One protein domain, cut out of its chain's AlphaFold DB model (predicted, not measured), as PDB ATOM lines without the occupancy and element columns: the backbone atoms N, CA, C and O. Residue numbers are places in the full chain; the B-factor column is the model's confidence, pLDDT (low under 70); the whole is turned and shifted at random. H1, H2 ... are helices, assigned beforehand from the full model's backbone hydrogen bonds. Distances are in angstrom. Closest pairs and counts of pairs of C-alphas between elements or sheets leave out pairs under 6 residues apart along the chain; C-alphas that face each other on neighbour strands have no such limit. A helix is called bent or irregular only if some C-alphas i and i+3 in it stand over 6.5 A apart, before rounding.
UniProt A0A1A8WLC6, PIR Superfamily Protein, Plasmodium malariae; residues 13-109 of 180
ATOM      1  N   VAL A  13      12.716 100.707  36.710       80.00
ATOM      2  CA  VAL A  13      12.216 101.705  35.746       80.00
ATOM      3  C   VAL A  13      12.989 103.017  35.867       80.00
ATOM      4  O   VAL A  13      13.433 103.575  34.864       80.00
ATOM      5  N   GLU A  14      13.160 103.523  37.089       86.25
ATOM      6  CA  GLU A  14      13.834 104.801  37.342       86.25
ATOM      7  C   GLU A  14      15.306 104.732  36.941       86.25
ATOM      8  O   GLU A  14      15.804 105.626  36.252       86.25
ATOM      9  N   LEU A  15      15.970 103.625  37.284       89.56
ATOM     10  CA  LEU A  15      17.357 103.372  36.901       89.56
ATOM     11  C   LEU A  15      17.531 103.327  35.383       89.56
ATOM     12  O   LEU A  15      18.416 103.998  34.854       89.56
ATOM     13  N   PHE A  16      16.673 102.595  34.668       88.75
ATOM     14  CA  PHE A  16      16.734 102.517  33.207       88.75
ATOM     15  C   PHE A  16      16.630 103.902  32.555       88.75
ATOM     16  O   PHE A  16      17.452 104.280  31.717       88.75
ATOM     17  N   LEU A  17      15.642 104.693  32.974       90.88
ATOM     18  CA  LEU A  17      15.417 106.032  32.433       90.88
ATOM     19  C   LEU A  17      16.561 106.989  32.773       90.88
ATOM     20  O   LEU A  17      16.939 107.817  31.939       90.88
ATOM     21  N   ARG A  18      17.125 106.868  33.980       94.19
ATOM     22  CA  ARG A  18      18.313 107.611  34.408       94.19
ATOM     23  C   ARG A  18      19.507 107.274  33.520       94.19
ATOM     24  O   ARG A  18      20.124 108.189  32.984       94.19
ATOM     25  N   TYR A  19      19.784 105.994  33.277       95.19
ATOM     26  CA  TYR A  19      20.904 105.570  32.431       95.19
ATOM     27  C   TYR A  19      20.752 106.026  30.982       95.19
ATOM     28  O   TYR A  19      21.729 106.480  30.386       95.19
ATOM     29  N   LYS A  20      19.532 105.990  30.435       94.62
ATOM     30  CA  LYS A  20      19.231 106.562  29.117       94.62
ATOM     31  C   LYS A  20      19.554 108.049  29.056       94.62
ATOM     32  O   LYS A  20      20.291 108.486  28.177       94.62
ATOM     33  N   LYS A  21      19.065 108.815  30.031       95.38
ATOM     34  CA  LYS A  21      19.317 110.256  30.113       95.38
ATOM     35  C   LYS A  21      20.803 110.577  30.287       95.38
ATOM     36  O   LYS A  21      21.295 111.514  29.663       95.38
ATOM     37  N   ASP A  22      21.510 109.821  31.121       96.62
ATOM     38  CA  ASP A  22      22.942 110.007  31.359       96.62
ATOM     39  C   ASP A  22      23.769 109.676  30.112       96.62
ATOM     40  O   ASP A  22      24.735 110.380  29.822       96.62
ATOM     41  N   PHE A  23      23.378 108.648  29.354       96.62
ATOM     42  CA  PHE A  23      23.989 108.318  28.067       96.62
ATOM     43  C   PHE A  23      23.816 109.460  27.060       96.62
ATOM     44  O   PHE A  23      24.803 109.952  26.511       96.62
ATOM     45  N   ASP A  24      22.580 109.932  26.870       96.06
ATOM     46  CA  ASP A  24      22.282 111.034  25.948       96.06
ATOM     47  C   ASP A  24      23.035 112.309  26.353       96.06
ATOM     48  O   ASP A  24      23.623 112.995  25.515       96.06
ATOM     49  N   LYS A  25      23.081 112.604  27.657       95.69
ATOM     50  CA  LYS A  25      23.840 113.732  28.195       95.69
ATOM     51  C   LYS A  25      25.339 113.589  27.931       95.69
ATOM     52  O   LYS A  25      25.953 114.552  27.496       95.69
ATOM     53  N   ALA A  26      25.925 112.414  28.163       94.81
ATOM     54  CA  ALA A  26      27.350 112.188  27.931       94.81
ATOM     55  C   ALA A  26      27.746 112.435  26.467       94.81
ATOM     56  O   ALA A  26      28.814 112.988  26.207       94.81
ATOM     57  N   ILE A  27      26.878 112.063  25.522       94.56
ATOM     58  CA  ILE A  27      27.085 112.328  24.094       94.56
ATOM     59  C   ILE A  27      26.931 113.816  23.772       94.56
ATOM     60  O   ILE A  27      27.763 114.371  23.058       94.56
ATOM     61  N   ASN A  28      25.898 114.479  24.294       94.56
ATOM     62  CA  ASN A  28      25.702 115.910  24.056       94.56
ATOM     63  C   ASN A  28      26.872 116.731  24.619       94.56
ATOM     64  O   ASN A  28      27.471 117.513  23.889       94.56
ATOM     65  N   ASP A  29      27.273 116.463  25.865       91.88
ATOM     66  CA  ASP A  29      28.417 117.115  26.512       91.88
ATOM     67  C   ASP A  29      29.722 116.893  25.715       91.88
ATOM     68  O   ASP A  29      30.584 117.771  25.668       91.88
ATOM     69  N   PHE A  30      29.877 115.722  25.081       91.31
ATOM     70  CA  PHE A  30      31.014 115.417  24.209       91.31
ATOM     71  C   PHE A  30      31.027 116.266  22.938       91.31
ATOM     72  O   PHE A  30      32.087 116.753  22.551       91.31
ATOM     73  N   TYR A  31      29.878 116.445  22.289       89.81
ATOM     74  CA  TYR A  31      29.792 117.270  21.084       89.81
ATOM     75  C   TYR A  31      29.889 118.768  21.385       89.81
ATOM     76  O   TYR A  31      30.453 119.501  20.572       89.81
ATOM     77  N   ASP A  32      29.419 119.204  22.554       89.94
ATOM     78  CA  ASP A  32      29.574 120.582  23.024       89.94
ATOM     79  C   ASP A  32      31.043 120.920  23.329       89.94
ATOM     80  O   ASP A  32      31.495 122.035  23.064       89.94
ATOM     81  N   ASP A  33      31.807 119.965  23.870       85.50
ATOM     82  CA  ASP A  33      33.226 120.146  24.173       85.50
ATOM     83  C   ASP A  33      34.034 118.848  24.020       85.50
ATOM     84  O   ASP A  33      34.340 118.127  24.978       85.50
ATOM     85  N   THR A  34      34.467 118.603  22.783       79.06
ATOM     86  CA  THR A  34      35.282 117.432  22.411       79.06
ATOM     87  C   THR A  34      36.662 117.391  23.082       79.06
ATOM     88  O   THR A  34      37.356 116.376  22.993       79.06
ATOM     89  N   SER A  35      37.085 118.459  23.775       74.56
ATOM     90  CA  SER A  35      38.392 118.524  24.438       74.56
ATOM     91  C   SER A  35      38.416 117.864  25.822       74.56
ATOM     92  O   SER A  35      39.482 117.447  26.282       74.56
ATOM     93  N   LYS A  36      37.253 117.717  26.479       73.88
ATOM     94  CA  LYS A  36      37.155 117.196  27.856       73.88
ATOM     95  C   LYS A  36      37.448 115.705  27.972       73.88
ATOM     96  O   LYS A  36      38.049 115.271  28.953       73.88
ATOM     97  N   LEU A  37      37.013 114.910  26.996       75.50
ATOM     98  CA  LEU A  37      37.151 113.456  27.012       75.50
ATOM     99  C   LEU A  37      37.764 112.986  25.694       75.50
ATOM    100  O   LEU A  37      37.166 113.080  24.629       75.50
ATOM    101  N   ASN A  38      38.987 112.459  25.769       80.69
ATOM    102  CA  ASN A  38      39.778 112.093  24.595       80.69
ATOM    103  C   ASN A  38      39.431 110.687  24.058       80.69
ATOM    104  O   ASN A  38      40.312 109.838  23.879       80.69
ATOM    105  N   SER A  39      38.139 110.422  23.830       85.19
ATOM    106  CA  SER A  39      37.661 109.157  23.253       85.19
ATOM    107  C   SER A  39      38.179 108.972  21.822       85.19
ATOM    108  O   SER A  39      38.583 107.873  21.451       85.19
ATOM    109  N   GLY A  40      38.309 110.061  21.054       83.75
ATOM    110  CA  GLY A  40      38.826 110.043  19.684       83.75
ATOM    111  C   GLY A  40      40.230 109.453  19.548       83.75
ATOM    112  O   GLY A  40      40.441 108.585  18.702       83.75
ATOM    113  N   ARG A  41      41.181 109.845  20.409       83.69
ATOM    114  CA  ARG A  41      42.543 109.281  20.375       83.69
ATOM    115  C   ARG A  41      42.556 107.788  20.691       83.69
ATOM    116  O   ARG A  41      43.328 107.054  20.086       83.69
ATOM    117  N   ARG A  42      41.716 107.341  21.628       88.19
ATOM    118  CA  ARG A  42      41.598 105.919  21.986       88.19
ATOM    119  C   ARG A  42      40.972 105.116  20.845       88.19
ATOM    120  O   ARG A  42      41.491 104.055  20.517       88.19
ATOM    121  N   CYS A  43      39.944 105.657  20.194       90.06
ATOM    122  CA  CYS A  43      39.301 105.046  19.032       90.06
ATOM    123  C   CYS A  43      40.219 104.931  17.819       90.06
ATOM    124  O   CYS A  43      40.212 103.904  17.153       90.06
ATOM    125  N   ALA A  44      41.071 105.928  17.573       86.38
ATOM    126  CA  ALA A  44      42.059 105.869  16.494       86.38
ATOM    127  C   ALA A  44      43.090 104.734  16.667       86.38
ATOM    128  O   ALA A  44      43.746 104.350  15.705       86.38
ATOM    129  N   MET A  45      43.249 104.209  17.886       86.06
ATOM    130  CA  MET A  45      44.147 103.091  18.188       86.06
ATOM    131  C   MET A  45      43.463 101.721  18.100       86.06
ATOM    132  O   MET A  45      44.138 100.721  18.311       86.06
ATOM    133  N   ILE A  46      42.149 101.670  17.867       88.69
ATOM    134  CA  ILE A  46      41.376 100.426  17.802       88.69
ATOM    135  C   ILE A  46      41.199 100.055  16.336       88.69
ATOM    136  O   ILE A  46      40.719 100.858  15.535       88.69
ATOM    137  N   ASN A  47      41.582  98.833  15.981       78.00
ATOM    138  CA  ASN A  47      41.521  98.381  14.599       78.00
ATOM    139  C   ASN A  47      40.275  97.527  14.340       78.00
ATOM    140  O   ASN A  47      40.272  96.326  14.603       78.00
ATOM    141  N   THR A  48      39.229  98.128  13.771       77.00
ATOM    142  CA  THR A  48      38.029  97.399  13.317       77.00
ATOM    143  C   THR A  48      37.973  97.185  11.803       77.00
ATOM    144  O   THR A  48      37.023  96.566  11.324       77.00
ATOM    145  N   ASN A  49      38.967  97.668  11.041       79.50
ATOM    146  CA  ASN A  49      38.964  97.739   9.569       79.50
ATOM    147  C   ASN A  49      37.720  98.431   8.952       79.50
ATOM    148  O   ASN A  49      37.480  98.293   7.754       79.50
ATOM    149  N   ASP A  50      36.941  99.191   9.734       86.88
ATOM    150  CA  ASP A  50      35.755  99.920   9.269       86.88
ATOM    151  C   ASP A  50      35.829 101.387   9.700       86.88
ATOM    152  O   ASP A  50      35.717 101.719  10.881       86.88
ATOM    153  N   SER A  51      35.977 102.290   8.729       86.19
ATOM    154  CA  SER A  51      36.024 103.732   8.984       86.19
ATOM    155  C   SER A  51      34.736 104.270   9.614       86.19
ATOM    156  O   SER A  51      34.774 105.290  10.298       86.19
ATOM    157  N   ASN A  52      33.603 103.585   9.426       91.44
ATOM    158  CA  ASN A  52      32.329 103.981  10.029       91.44
ATOM    159  C   ASN A  52      32.282 103.723  11.540       91.44
ATOM    160  O   ASN A  52      31.369 104.210  12.198       91.44
ATOM    161  N   PHE A  53      33.250 102.988  12.095       93.19
ATOM    162  CA  PHE A  53      33.326 102.706  13.526       93.19
ATOM    163  C   PHE A  53      33.774 103.911  14.358       93.19
ATOM    164  O   PHE A  53      33.530 103.939  15.560       93.19
ATOM    165  N   ILE A  54      34.417 104.918  13.756       92.00
ATOM    166  CA  ILE A  54      35.057 106.010  14.506       92.00
ATOM    167  C   ILE A  54      34.046 106.760  15.381       92.00
ATOM    168  O   ILE A  54      34.266 106.890  16.584       92.00
ATOM    169  N   THR A  55      32.934 107.223  14.807       92.88
ATOM    170  CA  THR A  55      31.909 107.971  15.553       92.88
ATOM    171  C   THR A  55      31.197 107.105  16.606       92.88
ATOM    172  O   THR A  55      31.177 107.511  17.767       92.88
ATOM    173  N   PRO A  56      30.697 105.894  16.282       96.25
ATOM    174  CA  PRO A  56      30.184 104.945  17.275       96.25
ATOM    175  C   PRO A  56      31.163 104.677  18.422       96.25
ATOM    176  O   PRO A  56      30.789 104.737  19.590       96.25
ATOM    177  N   CYS A  57      32.438 104.447  18.107       95.88
ATOM    178  CA  CYS A  57      33.479 104.238  19.105       95.88
ATOM    179  C   CYS A  57      33.639 105.442  20.031       95.88
ATOM    180  O   CYS A  57      33.776 105.265  21.238       95.88
ATOM    181  N   GLN A  58      33.626 106.664  19.495       94.88
ATOM    182  CA  GLN A  58      33.789 107.876  20.297       94.88
ATOM    183  C   GLN A  58      32.641 108.068  21.287       94.88
ATOM    184  O   GLN A  58      32.893 108.406  22.443       94.88
ATOM    185  N   GLU A  59      31.408 107.822  20.852       96.31
ATOM    186  CA  GLU A  59      30.205 107.970  21.673       96.31
ATOM    187  C   GLU A  59      30.084 106.869  22.735       96.31
ATOM    188  O   GLU A  59      29.867 107.153  23.912       96.31
ATOM    189  N   ILE A  60      30.304 105.603  22.367       97.06
ATOM    190  CA  ILE A  60      30.356 104.520  23.358       97.06
ATOM    191  C   ILE A  60      31.534 104.737  24.311       97.06
ATOM    192  O   ILE A  60      31.396 104.615  25.528       97.06
ATOM    193  N   GLY A  61      32.684 105.136  23.771       95.81
ATOM    194  CA  GLY A  61      33.890 105.419  24.530       95.81
ATOM    195  C   GLY A  61      33.706 106.542  25.545       95.81
ATOM    196  O   GLY A  61      34.168 106.412  26.678       95.81
ATOM    197  N   VAL A  62      33.001 107.622  25.190       96.12
ATOM    198  CA  VAL A  62      32.760 108.722  26.129       96.12
ATOM    199  C   VAL A  62      31.866 108.291  27.287       96.12
ATOM    200  O   VAL A  62      32.146 108.634  28.437       96.12
ATOM    201  N   TYR A  63      30.858 107.458  27.022       97.31
ATOM    202  CA  TYR A  63      30.025 106.916  28.089       97.31
ATOM    203  C   TYR A  63      30.783 105.909  28.967       97.31
ATOM    204  O   TYR A  63      30.645 105.945  30.186       97.31
ATOM    205  N   LEU A  64      31.664 105.076  28.399       96.88
ATOM    206  CA  LEU A  64      32.552 104.201  29.180       96.88
ATOM    207  C   LEU A  64      33.474 105.001  30.113       96.88
ATOM    208  O   LEU A  64      33.642 104.640  31.278       96.88
ATOM    209  N   MET A  65      34.029 106.119  29.633       95.25
ATOM    210  CA  MET A  65      34.824 107.033  30.464       95.25
ATOM    211  C   MET A  65      33.980 107.644  31.590       95.25
ATOM    212  O   MET A  65      34.451 107.735  32.722       95.25
ATOM    213  N   LYS A  66      32.724 108.008  31.309       95.75
ATOM    214  CA  LYS A  66      31.780 108.495  32.325       95.75
ATOM    215  C   LYS A  66      31.440 107.437  33.368       95.75
ATOM    216  O   LYS A  66      31.425 107.750  34.554       95.75
ATOM    217  N   ILE A  67      31.244 106.182  32.963       96.19
ATOM    218  CA  ILE A  67      31.053 105.075  33.906       96.19
ATOM    219  C   ILE A  67      32.265 104.940  34.833       96.19
ATOM    220  O   ILE A  67      32.091 104.790  36.038       96.19
ATOM    221  N   GLN A  68      33.484 105.028  34.295       95.44
ATOM    222  CA  GLN A  68      34.704 104.925  35.095       95.44
ATOM    223  C   GLN A  68      34.864 106.090  36.087       95.44
ATOM    224  O   GLN A  68      35.250 105.861  37.230       95.44
ATOM    225  N   GLN A  69      34.597 107.325  35.654       93.62
ATOM    226  CA  GLN A  69      34.877 108.537  36.432       93.62
ATOM    227  C   GLN A  69      33.755 108.901  37.406       93.62
ATOM    228  O   GLN A  69      34.020 109.188  38.571       93.62
ATOM    229  N   ASP A  70      32.513 108.874  36.923       94.56
ATOM    230  CA  ASP A  70      31.372 109.488  37.599       94.56
ATOM    231  C   ASP A  70      30.397 108.433  38.152       94.56
ATOM    232  O   ASP A  70      29.692 108.698  39.124       94.56
ATOM    233  N   TYR A  71      30.360 107.227  37.565       93.94
ATOM    234  CA  TYR A  71      29.329 106.218  37.862       93.94
ATOM    235  C   TYR A  71      29.871 104.837  38.249       93.94
ATOM    236  O   TYR A  71      29.216 103.813  38.028       93.94
ATOM    237  N   PHE A  72      31.068 104.783  38.835       93.31
ATOM    238  CA  PHE A  72      31.748 103.512  39.093       93.31
ATOM    239  C   PHE A  72      30.974 102.594  40.054       93.31
ATOM    240  O   PHE A  72      30.985 101.374  39.883       93.31
ATOM    241  N   SER A  73      30.257 103.158  41.032       92.44
ATOM    242  CA  SER A  73      29.405 102.406  41.969       92.44
ATOM    243  C   SER A  73      28.287 101.620  41.271       92.44
ATOM    244  O   SER A  73      27.885 100.563  41.751       92.44
ATOM    245  N   GLU A  74      27.821 102.096  40.116       92.62
ATOM    246  CA  GLU A  74      26.729 101.511  39.329       92.62
ATOM    247  C   GLU A  74      27.221 100.793  38.070       92.62
ATOM    248  O   GLU A  74      26.418 100.382  37.227       92.62
ATOM    249  N   ARG A  75      28.542 100.629  37.936       93.88
ATOM    250  CA  ARG A  75      29.205 100.124  36.731       93.88
ATOM    251  C   ARG A  75      28.513  98.905  36.138       93.88
ATOM    252  O   ARG A  75      28.208  98.910  34.956       93.88
ATOM    253  N   ILE A  76      28.234  97.884  36.950       92.06
ATOM    254  CA  ILE A  76      27.638  96.624  36.480       92.06
ATOM    255  C   ILE A  76      26.300  96.875  35.771       92.06
ATOM    256  O   ILE A  76      26.107  96.434  34.640       92.06
ATOM    257  N   ARG A  77      25.397  97.630  36.407       91.50
ATOM    258  CA  ARG A  77      24.063  97.931  35.864       91.50
ATOM    259  C   ARG A  77      24.155  98.815  34.619       91.50
ATOM    260  O   ARG A  77      23.443  98.593  33.645       91.50
ATOM    261  N   ARG A  78      25.082  99.777  34.609       95.06
ATOM    262  CA  ARG A  78      25.311 100.660  33.455       95.06
ATOM    263  C   ARG A  78      25.964  99.949  32.274       95.06
ATOM    264  O   ARG A  78      25.617 100.260  31.141       95.06
ATOM    265  N   CYS A  79      26.858  98.990  32.514       96.19
ATOM    266  CA  CYS A  79      27.438  98.157  31.462       96.19
ATOM    267  C   CYS A  79      26.383  97.240  30.825       96.19
ATOM    268  O   CYS A  79      26.376  97.108  29.604       96.19
ATOM    269  N   LYS A  80      25.464  96.664  31.619       93.12
ATOM    270  CA  LYS A  80      24.304  95.905  31.109       93.12
ATOM    271  C   LYS A  80      23.405  96.774  30.226       93.12
ATOM    272  O   LYS A  80      23.197  96.453  29.057       93.12
ATOM    273  N   TYR A  81      22.999  97.943  30.732       94.12
ATOM    274  CA  TYR A  81      22.234  98.925  29.954       94.12
ATOM    275  C   TYR A  81      22.952  99.324  28.655       94.12
ATOM    276  O   TYR A  81      22.342  99.357  27.588       94.12
ATOM    277  N   LEU A  82      24.255  99.612  28.728       97.06
ATOM    278  CA  LEU A  82      25.053  99.983  27.563       97.06
ATOM    279  C   LEU A  82      25.095  98.854  26.530       97.06
ATOM    280  O   LEU A  82      24.953  99.124  25.339       97.06
ATOM    281  N   ASN A  83      25.249  97.602  26.968       96.75
ATOM    282  CA  ASN A  83      25.225  96.453  26.071       96.75
ATOM    283  C   ASN A  83      23.872  96.315  25.366       96.75
ATOM    284  O   ASN A  83      23.832  96.174  24.142       96.75
ATOM    285  N   TYR A  84      22.768  96.427  26.112       95.25
ATOM    286  CA  TYR A  84      21.428  96.491  25.527       95.25
ATOM    287  C   TYR A  84      21.334  97.609  24.478       95.25
ATOM    288  O   TYR A  84      20.914  97.371  23.346       95.25
ATOM    289  N   TRP A  85      21.771  98.820  24.825       95.94
ATOM    290  CA  TRP A  85      21.653  99.981  23.950       95.94
ATOM    291  C   TRP A  85      22.465  99.841  22.659       95.94
ATOM    292  O   TRP A  85      21.962 100.164  21.582       95.94
ATOM    293  N   ILE A  86      23.691  99.310  22.749       97.31
ATOM    294  CA  ILE A  86      24.522  98.987  21.583       97.31
ATOM    295  C   ILE A  86      23.776  98.006  20.677       97.31
ATOM    296  O   ILE A  86      23.644  98.263  19.484       97.31
ATOM    297  N   ASN A  87      23.240  96.919  21.239       96.75
ATOM    298  CA  ASN A  87      22.515  95.905  20.474       96.75
ATOM    299  C   ASN A  87      21.197  96.419  19.880       96.75
ATOM    300  O   ASN A  87      20.804  95.949  18.816       96.75
ATOM    301  N   ASN A  88      20.531  97.385  20.513       94.62
ATOM    302  CA  ASN A  88      19.239  97.895  20.056       94.62
ATOM    303  C   ASN A  88      19.343  99.017  19.002       94.62
ATOM    304  O   ASN A  88      18.358  99.364  18.350       94.62
ATOM    305  N   LYS A  89      20.517  99.630  18.818       95.19
ATOM    306  CA  LYS A  89      20.697 100.736  17.866       95.19
ATOM    307  C   LYS A  89      21.590 100.324  16.709       95.19
ATOM    308  O   LYS A  89      22.782 100.100  16.887       95.19
ATOM    309  N   GLU A  90      21.030 100.373  15.498       93.31
ATOM    310  CA  GLU A  90      21.752 100.110  14.240       93.31
ATOM    311  C   GLU A  90      23.048 100.932  14.122       93.31
ATOM    312  O   GLU A  90      24.080 100.456  13.650       93.31
ATOM    313  N   LYS A  91      23.016 102.162  14.655       95.56
ATOM    314  CA  LYS A  91      24.170 103.060  14.745       95.56
ATOM    315  C   LYS A  91      25.381 102.440  15.450       95.56
ATOM    316  O   LYS A  91      26.487 102.874  15.159       95.56
ATOM    317  N   TYR A  92      25.203 101.485  16.365       96.44
ATOM    318  CA  TYR A  92      26.269 100.943  17.214       96.44
ATOM    319  C   TYR A  92      26.574  99.458  16.979       96.44
ATOM    320  O   TYR A  92      27.600  98.995  17.474       96.44
ATOM    321  N   ASN A  93      25.751  98.714  16.232       94.94
ATOM    322  CA  ASN A  93      25.875  97.253  16.084       94.94
ATOM    323  C   ASN A  93      26.102  96.770  14.638       94.94
ATOM    324  O   ASN A  93      25.933  95.585  14.357       94.94
ATOM    325  N   LYS A  94      26.484  97.670  13.723       93.38
ATOM    326  CA  LYS A  94      26.551  97.404  12.276       93.38
ATOM    327  C   LYS A  94      27.373  96.167  11.896       93.38
ATOM    328  O   LYS A  94      26.997  95.441  10.979       93.38
ATOM    329  N   LEU A  95      28.499  95.933  12.574       93.31
ATOM    330  CA  LEU A  95      29.356  94.762  12.378       93.31
ATOM    331  C   LEU A  95      29.649  94.091  13.720       93.31
ATOM    332  O   LEU A  95      29.877  94.765  14.723       93.31
ATOM    333  N   SER A  96      29.751  92.761  13.727       91.06
ATOM    334  CA  SER A  96      30.147  92.006  14.925       91.06
ATOM    335  C   SER A  96      31.531  92.414  15.446       91.06
ATOM    336  O   SER A  96      31.751  92.440  16.655       91.06
ATOM    337  N   SER A  97      32.449  92.820  14.559       93.31
ATOM    338  CA  SER A  97      33.782  93.314  14.928       93.31
ATOM    339  C   SER A  97      33.754  94.593  15.769       93.31
ATOM    340  O   SER A  97      34.711  94.858  16.496       93.31
ATOM    341  N   TRP A  98      32.671  95.374  15.726       95.44
ATOM    342  CA  TRP A  98      32.546  96.590  16.531       95.44
ATOM    343  C   TRP A  98      32.447  96.279  18.026       95.44
ATOM    344  O   TRP A  98      33.011  97.016  18.827       95.44
ATOM    345  N   PHE A  99      31.833  95.150  18.404       95.31
ATOM    346  CA  PHE A  99      31.787  94.689  19.796       95.31
ATOM    347  C   PHE A  99      33.192  94.441  20.350       95.31
ATOM    348  O   PHE A  99      33.512  94.888  21.450       95.31
ATOM    349  N   ASN A 100      34.068  93.824  19.551       94.06
ATOM    350  CA  ASN A 100      35.477  93.664  19.911       94.06
ATOM    351  C   ASN A 100      36.172  95.020  20.058       94.06
ATOM    352  O   ASN A 100      36.932  95.211  20.999       94.06
ATOM    353  N   GLY A 101      35.871  95.975  19.174       94.81
ATOM    354  CA  GLY A 101      36.398  97.334  19.274       94.81
ATOM    355  C   GLY A 101      35.973  98.044  20.564       94.81
ATOM    356  O   GLY A 101      36.804  98.649  21.237       94.81
ATOM    357  N   TYR A 102      34.706  97.931  20.967       96.31
ATOM    358  CA  TYR A 102      34.242  98.487  22.241       96.31
ATOM    359  C   TYR A 102      34.894  97.796  23.448       96.31
ATOM    360  O   TYR A 102      35.268  98.474  24.407       96.31
ATOM    361  N   ASN A 103      35.093  96.477  23.395       95.44
ATOM    362  CA  ASN A 103      35.818  95.742  24.434       95.44
ATOM    363  C   ASN A 103      37.290  96.153  24.518       95.44
ATOM    364  O   ASN A 103      37.796  96.362  25.617       95.44
ATOM    365  N   GLU A 104      37.954  96.378  23.384       94.75
ATOM    366  CA  GLU A 104      39.321  96.910  23.353       94.75
ATOM    367  C   GLU A 104      39.392  98.337  23.923       94.75
ATOM    368  O   GLU A 104      40.352  98.706  24.600       94.75
ATOM    369  N   PHE A 105      38.368  99.162  23.689       95.06
ATOM    370  CA  PHE A 105      38.272 100.469  24.340       95.06
ATOM    371  C   PHE A 105      38.139 100.318  25.861       95.06
ATOM    372  O   PHE A 105      38.841 100.986  26.620       95.06
ATOM    373  N   SER A 106      37.239  99.434  26.289       95.19
ATOM    374  CA  SER A 106      36.936  99.142  27.688       95.19
ATOM    375  C   SER A 106      38.142  98.581  28.450       95.19
ATOM    376  O   SER A 106      38.401  99.006  29.575       95.19
ATOM    377  N   SER A 107      38.940  97.698  27.845       93.50
ATOM    378  CA  SER A 107      40.156  97.152  28.468       93.50
ATOM    379  C   SER A 107      41.215  98.230  28.717       93.50
ATOM    380  O   SER A 107      41.898  98.212  29.738       93.50
ATOM    381  N   LYS A 108      41.276  99.260  27.861       92.06
ATOM    382  CA  LYS A 108      42.111 100.458  28.071       92.06
ATOM    383  C   LYS A 108      41.577 101.389  29.177       92.06
ATOM    384  O   LYS A 108      42.217 102.410  29.453       92.06
ATOM    385  N   LEU A 109      40.417 101.089  29.766       92.00
ATOM    386  CA  LEU A 109      39.785 101.782  30.895       92.00
ATOM    387  C   LEU A 109      39.596 100.831  32.089       92.00
ATOM    388  O   LEU A 109      38.503 100.722  32.638       92.00
TER     389      LEU A 109
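This is residues 13 to 109 of the 180 residues of the protein "PIR Superfamily Protein" of Plasmodium malariae (UniProt A0A1A8WLC6). H3 runs through the middle of a helical body: H1 crosses it steeply, H4 folds back from its end as the second half of a hairpin, and H6 and the short H2 pack on it. Little H5 sits at the turn between H4 and H6. The printed part has 97 residues with six named helices, H1 to H6 in chain order, and no named strand; the class is all helix. It is compact, with a radius of gyration of the C-alphas of 12.6 A, and spans 38 by 28 by 22 A.

H1, residues 13 to 32, begins at C-alpha 13 (12.216, 101.705, 35.746) and is 28.6 A long. H2 is residues 39 to 43. H3, residues 51 to 69, is 27.9 A long, with a kink of 30 degrees near residue 58; it is only just irregular, C-alphas 52 and 55 being 6.8 A apart. H4, residues 72 to 88, is 23.5 A long, with a kink of 39 degrees near residue 79; it is irregular, C-alphas 73 and 76 being 8.2 A apart. H5 is residues 90 to 93. H6, residues 96 to 107, is 17.6 A long and ends at C-alpha 107 (40.156, 97.152, 28.468).

The hub is H3. H1 touches it with residues 23 to 30 alone, at a steep tilt of 62 degrees, opposite ways; the closest C-alphas, of Ile 27 and Glu 59, are 5.9 A apart. H2 touches H3, closest at the C-alphas of Ser 39 and Gln 58, 5.0 A. H3 and H4 form a helical hairpin at a shallow tilt of 23 degrees, closest at the C-alphas of Ile 67 and Arg 75, 6.0 A. H6 touches H3 the same way at a shallow tilt of 34.8 degrees, only just short of steep, closest at the C-alphas of Cys 57 and Tyr 102, 6.6 A. H4 and H5 only just touch, only at the corner, with 3 pairs of C-alphas within 8 A; the closest, of Ile 86 and Tyr 92, are 5.1 A apart. H1 and H6 are apart. Every O i to N i+4 pair is within hydrogen-bond range in H1 and H2, against 13 of 15 in H3, 11 of 13 in H4 and 7 of 8 in H6; H5 is too short for such a pair.

The C-alphas farthest apart, of Glu 14 and Asn 49, are 38.1 A apart. The printed part has no cut, and no link is long. The mean pLDDT of the printed part is 91.8, and no printed residue is under 70.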